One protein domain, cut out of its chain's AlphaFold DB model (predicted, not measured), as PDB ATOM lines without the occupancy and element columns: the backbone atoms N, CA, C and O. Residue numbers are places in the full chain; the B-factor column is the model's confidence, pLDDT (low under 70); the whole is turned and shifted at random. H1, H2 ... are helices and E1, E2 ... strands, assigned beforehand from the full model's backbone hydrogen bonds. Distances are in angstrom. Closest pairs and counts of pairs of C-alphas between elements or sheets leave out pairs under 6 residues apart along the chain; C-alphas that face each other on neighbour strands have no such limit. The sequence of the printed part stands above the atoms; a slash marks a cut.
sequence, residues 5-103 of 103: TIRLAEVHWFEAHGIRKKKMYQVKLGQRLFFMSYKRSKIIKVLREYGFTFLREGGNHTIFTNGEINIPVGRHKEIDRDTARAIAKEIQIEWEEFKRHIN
ATOM      1  N   THR A   5      64.803 -40.760   7.130       42.00
ATOM      2  CA  THR A   5      64.442 -41.556   8.319       42.00
ATOM      3  C   THR A   5      63.083 -42.243   8.189       42.00
ATOM      4  O   THR A   5      62.861 -43.288   8.799       42.00
ATOM      5  N   ILE A   6      62.184 -41.709   7.357       43.16
ATOM      6  CA  ILE A   6      60.827 -42.247   7.186       43.16
ATOM      7  C   ILE A   6      60.833 -43.479   6.268       43.16
ATOM      8  O   ILE A   6      60.119 -44.443   6.538       43.16
ATOM      9  N   ARG A   7      61.712 -43.517   5.257       44.72
ATOM     10  CA  ARG A   7      61.833 -44.669   4.347       44.72
ATOM     11  C   ARG A   7      62.393 -45.924   5.020       44.72
ATOM     12  O   ARG A   7      61.977 -47.024   4.674       44.72
ATOM     13  N   LEU A   8      63.288 -45.789   6.002       43.41
ATOM     14  CA  LEU A   8      63.919 -46.942   6.665       43.41
ATOM     15  C   LEU A   8      62.959 -47.710   7.591       43.41
ATOM     16  O   LEU A   8      63.069 -48.930   7.712       43.41
ATOM     17  N   ALA A   9      61.968 -47.036   8.180       43.78
ATOM     18  CA  ALA A   9      60.930 -47.696   8.974       43.78
ATOM     19  C   ALA A   9      59.897 -48.453   8.111       43.78
ATOM     20  O   ALA A   9      59.198 -49.337   8.606       43.78
ATOM     21  N   GLU A  10      59.804 -48.120   6.821       45.91
ATOM     22  CA  GLU A  10      58.803 -48.650   5.891       45.91
ATOM     23  C   GLU A  10      59.209 -50.003   5.278       45.91
ATOM     24  O   GLU A  10      58.346 -50.826   4.973       45.91
ATOM     25  N   VAL A  11      60.513 -50.281   5.163       47.94
ATOM     26  CA  VAL A  11      61.028 -51.532   4.568       47.94
ATOM     27  C   VAL A  11      61.103 -52.682   5.579       47.94
ATOM     28  O   VAL A  11      60.810 -53.826   5.240       47.94
ATOM     29  N   HIS A  12      61.394 -52.393   6.851       43.16
ATOM     30  CA  HIS A  12      61.620 -53.429   7.871       43.16
ATOM     31  C   HIS A  12      60.330 -54.130   8.361       43.16
ATOM     32  O   HIS A  12      60.391 -55.145   9.052       43.16
ATOM     33  N   TRP A  13      59.149 -53.611   7.994       43.66
ATOM     34  CA  TRP A  13      57.832 -54.183   8.323       43.66
ATOM     35  C   TRP A  13      57.173 -54.901   7.126       43.66
ATOM     36  O   TRP A  13      56.010 -55.285   7.208       43.66
ATOM     37  N   PHE A  14      57.881 -55.083   6.003       43.22
ATOM     38  CA  PHE A  14      57.339 -55.726   4.796       43.22
ATOM     39  C   PHE A  14      57.718 -57.212   4.646       43.22
ATOM     40  O   PHE A  14      57.004 -57.943   3.960       43.22
ATOM     41  N   GLU A  15      58.775 -57.695   5.306       50.25
ATOM     42  CA  GLU A  15      59.303 -59.055   5.074       50.25
ATOM     43  C   GLU A  15      58.682 -60.155   5.955       50.25
ATOM     44  O   GLU A  15      58.763 -61.331   5.616       50.25
ATOM     45  N   ALA A  16      58.010 -59.809   7.059       51.91
ATOM     46  CA  ALA A  16      57.626 -60.808   8.066       51.91
ATOM     47  C   ALA A  16      56.212 -61.410   7.918       51.91
ATOM     48  O   ALA A  16      55.921 -62.426   8.540       51.91
ATOM     49  N   HIS A  17      55.304 -60.815   7.138       50.00
ATOM     50  CA  HIS A  17      53.890 -61.223   7.162       50.00
ATOM     51  C   HIS A  17      53.244 -61.116   5.781       50.00
ATOM     52  O   HIS A  17      52.582 -60.123   5.507       50.00
ATOM     53  N   GLY A  18      53.415 -62.134   4.926       55.28
ATOM     54  CA  GLY A  18      52.869 -62.229   3.559       55.28
ATOM     55  C   GLY A  18      51.362 -61.946   3.426       55.28
ATOM     56  O   GLY A  18      50.552 -62.849   3.234       55.28
ATOM     57  N   ILE A  19      50.980 -60.669   3.492       54.03
ATOM     58  CA  ILE A  19      49.605 -60.178   3.556       54.03
ATOM     59  C   ILE A  19      49.411 -59.146   2.440       54.03
ATOM     60  O   ILE A  19      50.127 -58.154   2.313       54.03
ATOM     61  N   ARG A  20      48.408 -59.405   1.594       48.38
ATOM     62  CA  ARG A  20      48.061 -58.610   0.408       48.38
ATOM     63  C   ARG A  20      47.696 -57.164   0.789       48.38
ATOM     64  O   ARG A  20      46.775 -56.931   1.565       48.38
ATOM     65  N   LYS A  21      48.383 -56.213   0.142       48.19
ATOM     66  CA  LYS A  21      48.435 -54.736   0.284       48.19
ATOM     67  C   LYS A  21      47.162 -53.910   0.594       48.19
ATOM     68  O   LYS A  21      47.268 -52.693   0.700       48.19
ATOM     69  N   LYS A  22      45.952 -54.459   0.708       44.16
ATOM     70  CA  LYS A  22      44.731 -53.651   0.493       44.16
ATOM     71  C   LYS A  22      44.080 -52.989   1.716       44.16
ATOM     72  O   LYS A  22      43.129 -52.243   1.515       44.16
ATOM     73  N   LYS A  23      44.544 -53.205   2.955       40.34
ATOM     74  CA  LYS A  23      43.796 -52.742   4.152       40.34
ATOM     75  C   LYS A  23      44.583 -51.952   5.210       40.34
ATOM     76  O   LYS A  23      44.023 -51.670   6.261       40.34
ATOM     77  N   MET A  24      45.838 -51.565   4.951       33.59
ATOM     78  CA  MET A  24      46.700 -50.950   5.981       33.59
ATOM     79  C   MET A  24      46.921 -49.431   5.857       33.59
ATOM     80  O   MET A  24      47.247 -48.788   6.851       33.59
ATOM     81  N   TYR A  25      46.669 -48.824   4.691       42.06
ATOM     82  CA  TYR A  25      46.864 -47.376   4.488       42.06
ATOM     83  C   TYR A  25      45.941 -46.478   5.332       42.06
ATOM     84  O   TYR A  25      46.156 -45.275   5.394       42.06
ATOM     85  N   GLN A  26      44.928 -47.037   6.000       40.56
ATOM     86  CA  GLN A  26      43.976 -46.256   6.795       40.56
ATOM     87  C   GLN A  26      44.413 -46.022   8.250       40.56
ATOM     88  O   GLN A  26      43.777 -45.229   8.935       40.56
ATOM     89  N   VAL A  27      45.465 -46.689   8.752       45.41
ATOM     90  CA  VAL A  27      45.708 -46.758  10.212       45.41
ATOM     91  C   VAL A  27      47.026 -46.114  10.672       45.41
ATOM     92  O   VAL A  27      47.186 -45.847  11.858       45.41
ATOM     93  N   LYS A  28      47.973 -45.799   9.782       41.47
ATOM     94  CA  LYS A  28      49.288 -45.261  10.187       41.47
ATOM     95  C   LYS A  28      49.670 -43.991   9.438       41.47
ATOM     96  O   LYS A  28      50.518 -44.020   8.563       41.47
ATOM     97  N   LEU A  29      49.049 -42.881   9.817       42.16
ATOM     98  CA  LEU A  29      49.652 -41.543   9.820       42.16
ATOM     99  C   LEU A  29      48.681 -40.642  10.578       42.16
ATOM    100  O   LEU A  29      47.789 -40.011  10.017       42.16
ATOM    101  N   GLY A  30      48.785 -40.679  11.906       41.91
ATOM    102  CA  GLY A  30      48.022 -39.788  12.762       41.91
ATOM    103  C   GLY A  30      48.364 -38.342  12.427       41.91
ATOM    104  O   GLY A  30      49.449 -37.884  12.762       41.91
ATOM    105  N   GLN A  31      47.440 -37.654  11.759       41.94
ATOM    106  CA  GLN A  31      46.980 -36.312  12.102       41.94
ATOM    107  C   GLN A  31      45.855 -35.886  11.149       41.94
ATOM    108  O   GLN A  31      46.062 -35.624   9.971       41.94
ATOM    109  N   ARG A  32      44.651 -35.769  11.723       41.38
ATOM    110  CA  ARG A  32      43.551 -34.941  11.219       41.38
ATOM    111  C   ARG A  32      43.043 -35.325   9.817       41.38
ATOM    112  O   ARG A  32      43.166 -34.554   8.868       41.38
ATOM    113  N   LEU A  33      42.335 -36.458   9.732       48.41
ATOM    114  CA  LEU A  33      41.319 -36.691   8.694       48.41
ATOM    115  C   LEU A  33      40.169 -35.692   8.928       48.41
ATOM    116  O   LEU A  33      39.105 -36.022   9.445       48.41
ATOM    117  N   PHE A  34      40.413 -34.408   8.670       48.59
ATOM    118  CA  PHE A  34      39.320 -33.457   8.593       48.59
ATOM    119  C   PHE A  34      38.549 -33.826   7.335       48.59
ATOM    120  O   PHE A  34      39.096 -33.748   6.233       48.59
ATOM    121  N   PHE A  35      37.292 -34.227   7.519       59.00
ATOM    122  CA  PHE A  35      36.245 -34.203   6.504       59.00
ATOM    123  C   PHE A  35      36.076 -32.757   6.022       59.00
ATOM    124  O   PHE A  35      35.128 -32.059   6.364       59.00
ATOM    125  N   MET A  36      37.078 -32.261   5.307       79.94
ATOM    126  CA  MET A  36      37.073 -30.953   4.698       79.94
ATOM    127  C   MET A  36      36.569 -31.164   3.288       79.94
ATOM    128  O   MET A  36      37.154 -31.911   2.501       79.94
ATOM    129  N   SER A  37      35.442 -30.532   3.020       88.81
ATOM    130  CA  SER A  37      34.837 -30.504   1.707       88.81
ATOM    131  C   SER A  37      34.763 -29.058   1.239       88.81
ATOM    132  O   SER A  37      34.779 -28.128   2.051       88.81
ATOM    133  N   TYR A  38      34.796 -28.882  -0.073       94.44
ATOM    134  CA  TYR A  38      34.869 -27.587  -0.720       94.44
ATOM    135  C   TYR A  38      33.703 -27.413  -1.674       94.44
ATOM    136  O   TYR A  38      33.389 -28.302  -2.469       94.44
ATOM    137  N   LYS A  39      33.122 -26.214  -1.689       96.12
ATOM    138  CA  LYS A  39      32.006 -25.908  -2.580       96.12
ATOM    139  C   LYS A  39      32.410 -26.112  -4.036       96.12
ATOM    140  O   LYS A  39      33.288 -25.419  -4.556       96.12
ATOM    141  N   ARG A  40      31.679 -26.976  -4.741       96.00
ATOM    142  CA  ARG A  40      31.829 -27.215  -6.185       96.00
ATOM    143  C   ARG A  40      31.817 -25.909  -6.982       96.00
ATOM    144  O   ARG A  40      32.592 -25.752  -7.918       96.00
ATOM    145  N   SER A  41      30.972 -24.948  -6.603       96.88
ATOM    146  CA  SER A  41      30.881 -23.645  -7.277       96.88
ATOM    147  C   SER A  41      32.183 -22.842  -7.230       96.88
ATOM    148  O   SER A  41      32.506 -22.161  -8.202       96.88
ATOM    149  N   LYS A  42      32.948 -22.941  -6.135       97.06
ATOM    150  CA  LYS A  42      34.253 -22.287  -5.991       97.06
ATOM    151  C   LYS A  42      35.300 -22.949  -6.877       97.06
ATOM    152  O   LYS A  42      35.990 -22.253  -7.607       97.06
ATOM    153  N   ILE A  43      35.344 -24.281  -6.893       96.69
ATOM    154  CA  ILE A  43      36.243 -25.043  -7.773       96.69
ATOM    155  C   ILE A  43      35.968 -24.716  -9.246       96.69
ATOM    156  O   ILE A  43      36.894 -24.436  -9.996       96.69
ATOM    157  N   ILE A  44      34.696 -24.656  -9.655       96.62
ATOM    158  CA  ILE A  44      34.322 -24.272 -11.026       96.62
ATOM    159  C   ILE A  44      34.767 -22.837 -11.356       96.62
ATOM    160  O   ILE A  44      35.135 -22.558 -12.495       96.62
ATOM    161  N   LYS A  45      34.732 -21.915 -10.386       97.00
ATOM    162  CA  LYS A  45      35.232 -20.544 -10.575       97.00
ATOM    163  C   LYS A  45      36.730 -20.548 -10.876       97.00
ATOM    164  O   LYS A  45      37.112 -19.957 -11.876       97.00
ATOM    165  N   VAL A  46      37.519 -21.273 -10.080       96.69
ATOM    166  CA  VAL A  46      38.969 -21.413 -10.297       96.69
ATOM    167  C   VAL A  46      39.256 -22.041 -11.653       96.69
ATOM    168  O   VAL A  46      40.034 -21.499 -12.421       96.69
ATOM    169  N   LEU A  47      38.567 -23.127 -12.008       96.56
ATOM    170  CA  LEU A  47      38.729 -23.754 -13.321       96.56
ATOM    171  C   LEU A  47      38.523 -22.742 -14.459       96.56
ATOM    172  O   LEU A  47      39.356 -22.654 -15.355       96.56
ATOM    173  N   ARG A  48      37.472 -21.916 -14.393       96.25
ATOM    174  CA  ARG A  48      37.238 -20.865 -15.397       96.25
ATOM    175  C   ARG A  48      38.312 -19.779 -15.413       96.25
ATOM    176  O   ARG A  48      38.658 -19.312 -16.491       96.25
ATOM    177  N   GLU A  49      38.828 -19.385 -14.252       95.44
ATOM    178  CA  GLU A  49      39.932 -18.418 -14.146       95.44
ATOM    179  C   GLU A  49      41.219 -18.957 -14.791       95.44
ATOM    180  O   GLU A  49      41.950 -18.196 -15.417       95.44
ATOM    181  N   TYR A  50      41.439 -20.273 -14.734       95.00
ATOM    182  CA  TYR A  50      42.564 -20.977 -15.361       95.00
ATOM    183  C   TYR A  50      42.268 -21.451 -16.800       95.00
ATOM    184  O   TYR A  50      42.936 -22.341 -17.319       95.00
ATOM    185  N   GLY A  51      41.258 -20.875 -17.463       95.88
ATOM    186  CA  GLY A  51      40.980 -21.121 -18.884       95.88
ATOM    187  C   GLY A  51      40.173 -22.385 -19.192       95.88
ATOM    188  O   GLY A  51      39.985 -22.722 -20.360       95.88
ATOM    189  N   PHE A  52      39.645 -23.079 -18.181       97.50
ATOM    190  CA  PHE A  52      38.783 -24.234 -18.406       97.50
ATOM    191  C   PHE A  52      37.339 -23.821 -18.685       97.50
ATOM    192  O   PHE A  52      36.727 -23.021 -17.975       97.50
ATOM    193  N   THR A  53      36.744 -24.466 -19.677       97.19
ATOM    194  CA  THR A  53      35.355 -24.279 -20.087       97.19
ATOM    195  C   THR A  53      34.569 -25.574 -19.936       97.19
ATOM    196  O   THR A  53      35.128 -26.667 -19.846       97.19
ATOM    197  N   PHE A  54      33.246 -25.454 -19.842       97.12
ATOM    198  CA  PHE A  54      32.360 -26.610 -19.826       97.12
ATOM    199  C   PHE A  54      32.437 -27.333 -21.174       97.12
ATOM    200  O   PHE A  54      32.169 -26.722 -22.205       97.12
ATOM    201  N   LEU A  55      32.753 -28.629 -21.156       96.69
ATOM    202  CA  LEU A  55      32.774 -29.454 -22.362       96.69
ATOM    203  C   LEU A  55      31.473 -30.241 -22.520       96.69
ATOM    204  O   LEU A  55      30.804 -30.168 -23.545       96.69
ATOM    205  N   ARG A  56      31.128 -31.033 -21.501       95.94
ATOM    206  CA  ARG A  56      29.923 -31.871 -21.486       95.94
ATOM    207  C   ARG A  56      29.546 -32.266 -20.069       95.94
ATOM    208  O   ARG A  56      30.404 -32.382 -19.192       95.94
ATOM    209  N   GLU A  57      28.271 -32.558 -19.861       92.81
ATOM    210  CA  GLU A  57      27.778 -33.162 -18.625       92.81
ATOM    211  C   GLU A  57      27.314 -34.591 -18.904       92.81
ATOM    212  O   GLU A  57      26.553 -34.836 -19.837       92.81
ATOM    213  N   GLY A  58      27.823 -35.541 -18.120       87.00
ATOM    214  CA  GLY A  58      27.325 -36.913 -18.077       87.00
ATOM    215  C   GLY A  58      26.544 -37.158 -16.787       87.00
ATOM    216  O   GLY A  58      26.180 -36.220 -16.081       87.00
ATOM    217  N   GLY A  59      26.327 -38.428 -16.438       85.31
ATOM    218  CA  GLY A  59      25.600 -38.806 -15.220       85.31
ATOM    219  C   GLY A  59      26.177 -38.167 -13.948       85.31
ATOM    220  O   GLY A  59      25.626 -37.195 -13.433       85.31
ATOM    221  N   ASN A  60      27.296 -38.699 -13.446       91.44
ATOM    222  CA  ASN A  60      27.830 -38.336 -12.123       91.44
ATOM    223  C   ASN A  60      28.799 -37.138 -12.111       91.44
ATOM    224  O   ASN A  60      29.104 -36.614 -11.036       91.44
ATOM    225  N   HIS A  61      29.292 -36.697 -13.271       93.50
ATOM    226  CA  HIS A  61      30.302 -35.641 -13.363       93.50
ATOM    227  C   HIS A  61      30.077 -34.708 -14.558       93.50
ATOM    228  O   HIS A  61      29.513 -35.082 -15.587       93.50
ATOM    229  N   THR A  62      30.582 -33.491 -14.406       96.38
ATOM    230  CA  THR A  62      30.738 -32.485 -15.450       96.38
ATOM    231  C   THR A  62      32.191 -32.484 -15.911       96.38
ATOM    232  O   THR A  62      33.086 -32.438 -15.073       96.38
ATOM    233  N   ILE A  63      32.438 -32.534 -17.218       96.56
ATOM    234  CA  ILE A  63      33.787 -32.444 -17.780       96.56
ATOM    235  C   ILE A  63      34.096 -30.988 -18.124       96.56
ATOM    236  O   ILE A  63      33.337 -30.351 -18.859       96.56
ATOM    237  N   PHE A  64      35.227 -30.496 -17.625       97.75
ATOM    238  CA  PHE A  64      35.817 -29.211 -17.992       97.75
ATOM    239  C   PHE A  64      37.054 -29.423 -18.865       97.75
ATOM    240  O   PHE A  64      37.779 -30.390 -18.653       97.75
ATOM    241  N   THR A  65      37.305 -28.539 -19.827       97.38
ATOM    242  CA  THR A  65      38.470 -28.617 -20.720       97.38
ATOM    243  C   THR A  65      39.076 -27.246 -20.976       97.38
ATOM    244  O   THR A  65      38.345 -26.262 -21.074       97.38
ATOM    245  N   ASN A  66      40.396 -27.182 -21.108       96.12
ATOM    246  CA  ASN A  66      41.119 -26.017 -21.632       96.12
ATOM    247  C   ASN A  66      41.548 -26.216 -23.104       96.12
ATOM    248  O   ASN A  66      42.281 -25.395 -23.641       96.12
ATOM    249  N   GLY A  67      41.113 -27.308 -23.750       94.94
ATOM    250  CA  GLY A  67      41.533 -27.703 -25.100       94.94
ATOM    251  C   GLY A  67      42.704 -28.692 -25.130       94.94
ATOM    252  O   GLY A  67      42.861 -29.398 -26.122       94.94
ATOM    253  N   GLU A  68      43.466 -28.806 -24.040       94.62
ATOM    254  CA  GLU A  68      44.607 -29.724 -23.919       94.62
ATOM    255  C   GLU A  68      44.288 -30.909 -23.004       94.62
ATOM    256  O   GLU A  68      44.542 -32.063 -23.352       94.62
ATOM    257  N   ILE A  69      43.687 -30.636 -21.843       96.00
ATOM    258  CA  ILE A  69      43.338 -31.640 -20.837       96.00
ATOM    259  C   ILE A  69      41.871 -31.540 -20.418       96.00
ATOM    260  O   ILE A  69      41.226 -30.497 -20.531       96.00
ATOM    261  N   ASN A  70      41.340 -32.655 -19.912       96.06
ATOM    262  CA  ASN A  70      39.951 -32.785 -19.484       96.06
ATOM    263  C   ASN A  70      39.871 -33.148 -18.001       96.06
ATOM    264  O   ASN A  70      40.449 -34.144 -17.573       96.06
ATOM    265  N   ILE A  71      39.081 -32.395 -17.238       95.88
ATOM    266  CA  ILE A  71      38.935 -32.558 -15.791       95.88
ATOM    267  C   ILE A  71      37.493 -32.942 -15.450       95.88
ATOM    268  O   ILE A  71      36.573 -32.143 -15.662       95.88
ATOM    269  N   PRO A  72      37.260 -34.148 -14.902       95.88
ATOM    270  CA  PRO A  72      35.960 -34.527 -14.375       95.88
ATOM    271  C   PRO A  72      35.729 -33.905 -12.995       95.88
ATOM    272  O   PRO A  72      36.475 -34.140 -12.049       95.88
ATOM    273  N   VAL A  73      34.638 -33.157 -12.855       95.56
ATOM    274  CA  VAL A  73      34.180 -32.583 -11.586       95.56
ATOM    275  C   VAL A  73      32.849 -33.220 -11.210       95.56
ATOM    276  O   VAL A  73      31.870 -33.116 -11.951       95.56
ATOM    277  N   GLY A  74      32.788 -33.881 -10.052       95.25
ATOM    278  CA  GLY A  74      31.552 -34.492  -9.553       95.25
ATOM    279  C   GLY A  74      30.404 -33.480  -9.425       95.25
ATOM    280  O   GLY A  74      30.626 -32.288  -9.218       95.25
ATOM    281  N   ARG A  75      29.154 -33.938  -9.555       93.75
ATOM    282  CA  ARG A  75      27.961 -33.057  -9.496       93.75
ATOM    283  C   ARG A  75      27.468 -32.739  -8.083       93.75
ATOM    284  O   ARG A  75      26.578 -31.910  -7.908       93.75
ATOM    285  N   HIS A  76      28.034 -33.392  -7.078       92.75
ATOM    286  CA  HIS A  76      27.710 -33.149  -5.681       92.75
ATOM    287  C   HIS A  76      28.168 -31.740  -5.256       92.75
ATOM    288  O   HIS A  76      29.089 -31.165  -5.834       92.75
ATOM    289  N   LYS A  77      27.467 -31.136  -4.287       94.19
ATOM    290  CA  LYS A  77      27.684 -29.727  -3.901       94.19
ATOM    291  C   LYS A  77      29.060 -29.480  -3.281       94.19
ATOM    292  O   LYS A  77      29.596 -28.386  -3.443       94.19
ATOM    293  N   GLU A  78      29.603 -30.487  -2.608       94.19
ATOM    294  CA  GLU A  78      30.786 -30.393  -1.761       94.19
ATOM    295  C   GLU A  78      31.828 -31.423  -2.193       94.19
ATOM    296  O   GLU A  78      31.646 -32.605  -1.949       94.19
ATOM    297  N   ILE A  79      32.908 -30.996  -2.829       93.88
ATOM    298  CA  ILE A  79      33.977 -31.873  -3.310       93.88
ATOM    299  C   ILE A  79      34.936 -32.189  -2.163       93.88
ATOM    300  O   ILE A  79      35.322 -31.293  -1.411       93.88
ATOM    301  N   ASP A  80      35.341 -33.448  -2.024       92.00
ATOM    302  CA  ASP A  80      36.310 -33.847  -1.008       92.00
ATOM    303  C   ASP A  80      37.695 -33.220  -1.252       92.00
ATOM    304  O   ASP A  80      38.068 -32.837  -2.367       92.00
ATOM    305  N   ARG A  81      38.478 -33.100  -0.178       90.81
ATOM    306  CA  ARG A  81      39.821 -32.518  -0.226       90.81
ATOM    307  C   ARG A  81      40.755 -33.229  -1.204       90.81
ATOM    308  O   ARG A  81      41.578 -32.552  -1.819       90.81
ATOM    309  N   ASP A  82      40.674 -34.549  -1.325       91.31
ATOM    310  CA  ASP A  82      41.614 -35.313  -2.145       91.31
ATOM    311  C   ASP A  82      41.318 -35.107  -3.633       91.31
ATOM    312  O   ASP A  82      42.241 -34.849  -4.406       91.31
ATOM    313  N   THR A  83      40.040 -35.069  -4.015       92.88
ATOM    314  CA  THR A  83      39.593 -34.662  -5.351       92.88
ATOM    315  C   THR A  83      39.982 -33.215  -5.645       92.88
ATOM    316  O   THR A  83      40.521 -32.931  -6.712       92.88
ATOM    317  N   ALA A  84      39.782 -32.289  -4.702       94.75
ATOM    318  CA  ALA A  84      40.201 -30.897  -4.873       94.75
ATOM    319  C   ALA A  84      41.723 -30.773  -5.088       94.75
ATOM    320  O   ALA A  84      42.171 -30.012  -5.945       94.75
ATOM    321  N   ARG A  85      42.524 -31.553  -4.353       94.50
ATOM    322  CA  ARG A  85      43.986 -31.592  -4.496       94.50
ATOM    323  C   ARG A  85      44.422 -32.226  -5.817       94.50
ATOM    324  O   ARG A  85      45.389 -31.760  -6.413       94.50
ATOM    325  N   ALA A  86      43.718 -33.258  -6.278       95.38
ATOM    326  CA  ALA A  86      43.951 -33.851  -7.590       95.38
ATOM    327  C   ALA A  86      43.693 -32.829  -8.704       95.38
ATOM    328  O   ALA A  86      44.553 -32.645  -9.556       95.38
ATOM    329  N   ILE A  87      42.577 -32.092  -8.641       96.06
ATOM    330  CA  ILE A  87      42.266 -31.023  -9.603       96.06
ATOM    331  C   ILE A  87      43.368 -29.958  -9.621       96.06
ATOM    332  O   ILE A  87      43.819 -29.588 -10.699       96.06
ATOM    333  N   ALA A  88      43.834 -29.500  -8.451       95.94
ATOM    334  CA  ALA A  88      44.926 -28.529  -8.361       95.94
ATOM    335  C   ALA A  88      46.201 -29.030  -9.069       95.94
ATOM    336  O   ALA A  88      46.826 -28.314  -9.847       95.94
ATOM    337  N   LYS A  89      46.548 -30.301  -8.862       95.12
ATOM    338  CA  LYS A  89      47.702 -30.910  -9.521       95.12
ATOM    339  C   LYS A  89      47.545 -30.960 -11.046       95.12
ATOM    340  O   LYS A  89      48.499 -30.649 -11.749       95.12
ATOM    341  N   GLU A  90      46.367 -31.336 -11.543       95.38
ATOM    342  CA  GLU A  90      46.094 -31.427 -12.986       95.38
ATOM    343  C   GLU A  90      46.148 -30.058 -13.678       95.38
ATOM    344  O   GLU A  90      46.666 -29.957 -14.784       95.38
ATOM    345  N   ILE A  91      45.685 -28.987 -13.021       95.00
ATOM    346  CA  ILE A  91      45.776 -27.617 -13.564       95.00
ATOM    347  C   ILE A  91      47.106 -26.915 -13.257       95.00
ATOM    348  O   ILE A  91      47.225 -25.718 -13.498       95.00
ATOM    349  N   GLN A  92      48.087 -27.645 -12.714       94.56
ATOM    350  CA  GLN A  92      49.438 -27.157 -12.412       94.56
ATOM    351  C   GLN A  92      49.473 -25.904 -11.517       94.56
ATOM    352  O   GLN A  92      50.307 -25.019 -11.693       94.56
ATOM    353  N   ILE A  93      48.572 -25.838 -10.534       94.19
ATOM    354  CA  ILE A  93      48.529 -24.778  -9.520       94.19
ATOM    355  C   ILE A  93      49.040 -25.323  -8.183       94.19
ATOM    356  O   ILE A  93      48.722 -26.450  -7.786       94.19
ATOM    357  N   GLU A  94      49.800 -24.511  -7.450       94.50
ATOM    358  CA  GLU A  94      50.222 -24.872  -6.098       94.50
ATOM    359  C   GLU A  94      49.011 -25.016  -5.167       94.50
ATOM    360  O   GLU A  94      48.044 -24.244  -5.223       94.50
ATOM    361  N   TRP A  95      49.051 -26.016  -4.283       92.06
ATOM    362  CA  TRP A  95      47.900 -26.362  -3.443       92.06
ATOM    363  C   TRP A  95      47.470 -25.199  -2.544       92.06
ATOM    364  O   TRP A  95      46.279 -24.934  -2.384       92.06
ATOM    365  N   GLU A  96      48.429 -24.484  -1.969       93.31
ATOM    366  CA  GLU A  96      48.209 -23.333  -1.104       93.31
ATOM    367  C   GLU A  96      47.482 -22.220  -1.857       93.31
ATOM    368  O   GLU A  96      46.555 -21.619  -1.317       93.31
ATOM    369  N   GLU A  97      47.848 -21.984  -3.116       93.69
ATOM    370  CA  GLU A  97      47.207 -21.000  -3.975       93.69
ATOM    371  C   GLU A  97      45.790 -21.412  -4.373       93.69
ATOM    372  O   GLU A  97      44.855 -20.624  -4.212       93.69
ATOM    373  N   PHE A  98      45.594 -22.661  -4.790       94.50
ATOM    374  CA  PHE A  98      44.263 -23.198  -5.063       94.50
ATOM    375  C   PHE A  98      43.350 -23.082  -3.841       94.50
ATOM    376  O   PHE A  98      42.210 -22.616  -3.930       94.50
ATOM    377  N   LYS A  99      43.885 -23.426  -2.665       93.38
ATOM    378  CA  LYS A  99      43.172 -23.359  -1.394       93.38
ATOM    379  C   LYS A  99      42.707 -21.938  -1.072       93.38
ATOM    380  O   LYS A  99      41.589 -21.797  -0.588       93.38
ATOM    381  N   ARG A 100      43.488 -20.890  -1.376       93.50
ATOM    382  CA  ARG A 100      43.061 -19.488  -1.163       93.50
ATOM    383  C   ARG A 100      41.794 -19.122  -1.940       93.50
ATOM    384  O   ARG A 100      41.031 -18.288  -1.471       93.50
ATOM    385  N   HIS A 101      41.564 -19.729  -3.103       91.81
ATOM    386  CA  HIS A 101      40.416 -19.400  -3.951       91.81
ATOM    387  C   HIS A 101      39.131 -20.143  -3.553       91.81
ATOM    388  O   HIS A 101      38.021 -19.652  -3.796       91.81
ATOM    389  N   ILE A 102      39.270 -21.334  -2.962       92.06
ATOM    390  CA  ILE A 102      38.141 -22.212  -2.618       92.06
ATOM    391  C   ILE A 102      37.709 -22.152  -1.151       92.06
ATOM    392  O   ILE A 102      36.605 -22.610  -0.845       92.06
ATOM    393  N   ASN A 103      38.561 -21.616  -0.272       84.75
ATOM    394  CA  ASN A 103      38.256 -21.368   1.140       84.75
ATOM    395  C   ASN A 103      37.400 -20.099   1.315       84.75
ATOM    396  O   ASN A 103      36.702 -20.025   2.345       84.75
TER     397      ASN A 103
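This is residues 5 to 103 of the 103 residues of the protein "YcfA-like protein" of Kuenenia stuttgartiensis (UniProt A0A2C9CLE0). A long arm, residues 5 to 32 with H1 at its start, sticks out from a compact body in which H2, with H3 beside it, lies between the small sheet E2 E3 E4 and H4. The short strand pair E1 and E5 sits where H2 and H3 begin. The 99 printed residues include four named helices and five named strands, ordered H1 E1 H2 E2 E3 E4 E5 H3 H4; both sheets are antiparallel and the class is mixed. The whole is loose, with a radius of gyration of the C-alphas of 17.8 A, and spans 51 by 28 by 25 A.

H1, residues 5 to 11, stands free. E1, residues 37 to 39, is the antiparallel neighbour of E5, residues 78 to 80; N 38 and O 79 are 2.8 A apart. E2, residues 53 to 57, E3, residues 61 to 65, and E4, residues 70 to 74, form a meander, each strand the antiparallel neighbour of the one before; N 55 and O 63, 2.9 A, and N 62 and O 73, 2.8 A, are within hydrogen-bond range. H2, residues 40 to 49, is on this sheet, its height over the sheet 9.6 A; its closest C-alphas to E2 are Leu 47 and Thr 53, 7.6 A. H3, residues 81 to 90, only grazes the sheet; the closest C-alphas to E4 are Ile 87 and Ile 71, 7.2 A. H2 and H3 are close but not clearly touching, C-alphas 43 and 84 being closest at 7.6 A, with a shallow tilt of 13 degrees, the same way. H4, residues 95 to 102, touches H2, the closest C-alphas being Ile 102 and Lys 42, 5.1 A, and touches H3 only at the corner, closest at C-alphas 95 and 88, 6.1 A. Every O i to N i+4 pair is within range in H2 and H3, against 3 of 4 in H4 and 0 of 3 in H1, where 1 of 4 O i to N i+3 pairs is.

H1 begins at C-alpha 5 (64.442, -41.556, 8.319), H2 and H3 measure 14.4 A and 14.3 A, and H4 ends at C-alpha 102 (38.141, -22.212, -2.618).

The printed part has no cut; the link from H1 to E1, 25 residues, is long. Residues 5 to 35 have pLDDT under 70.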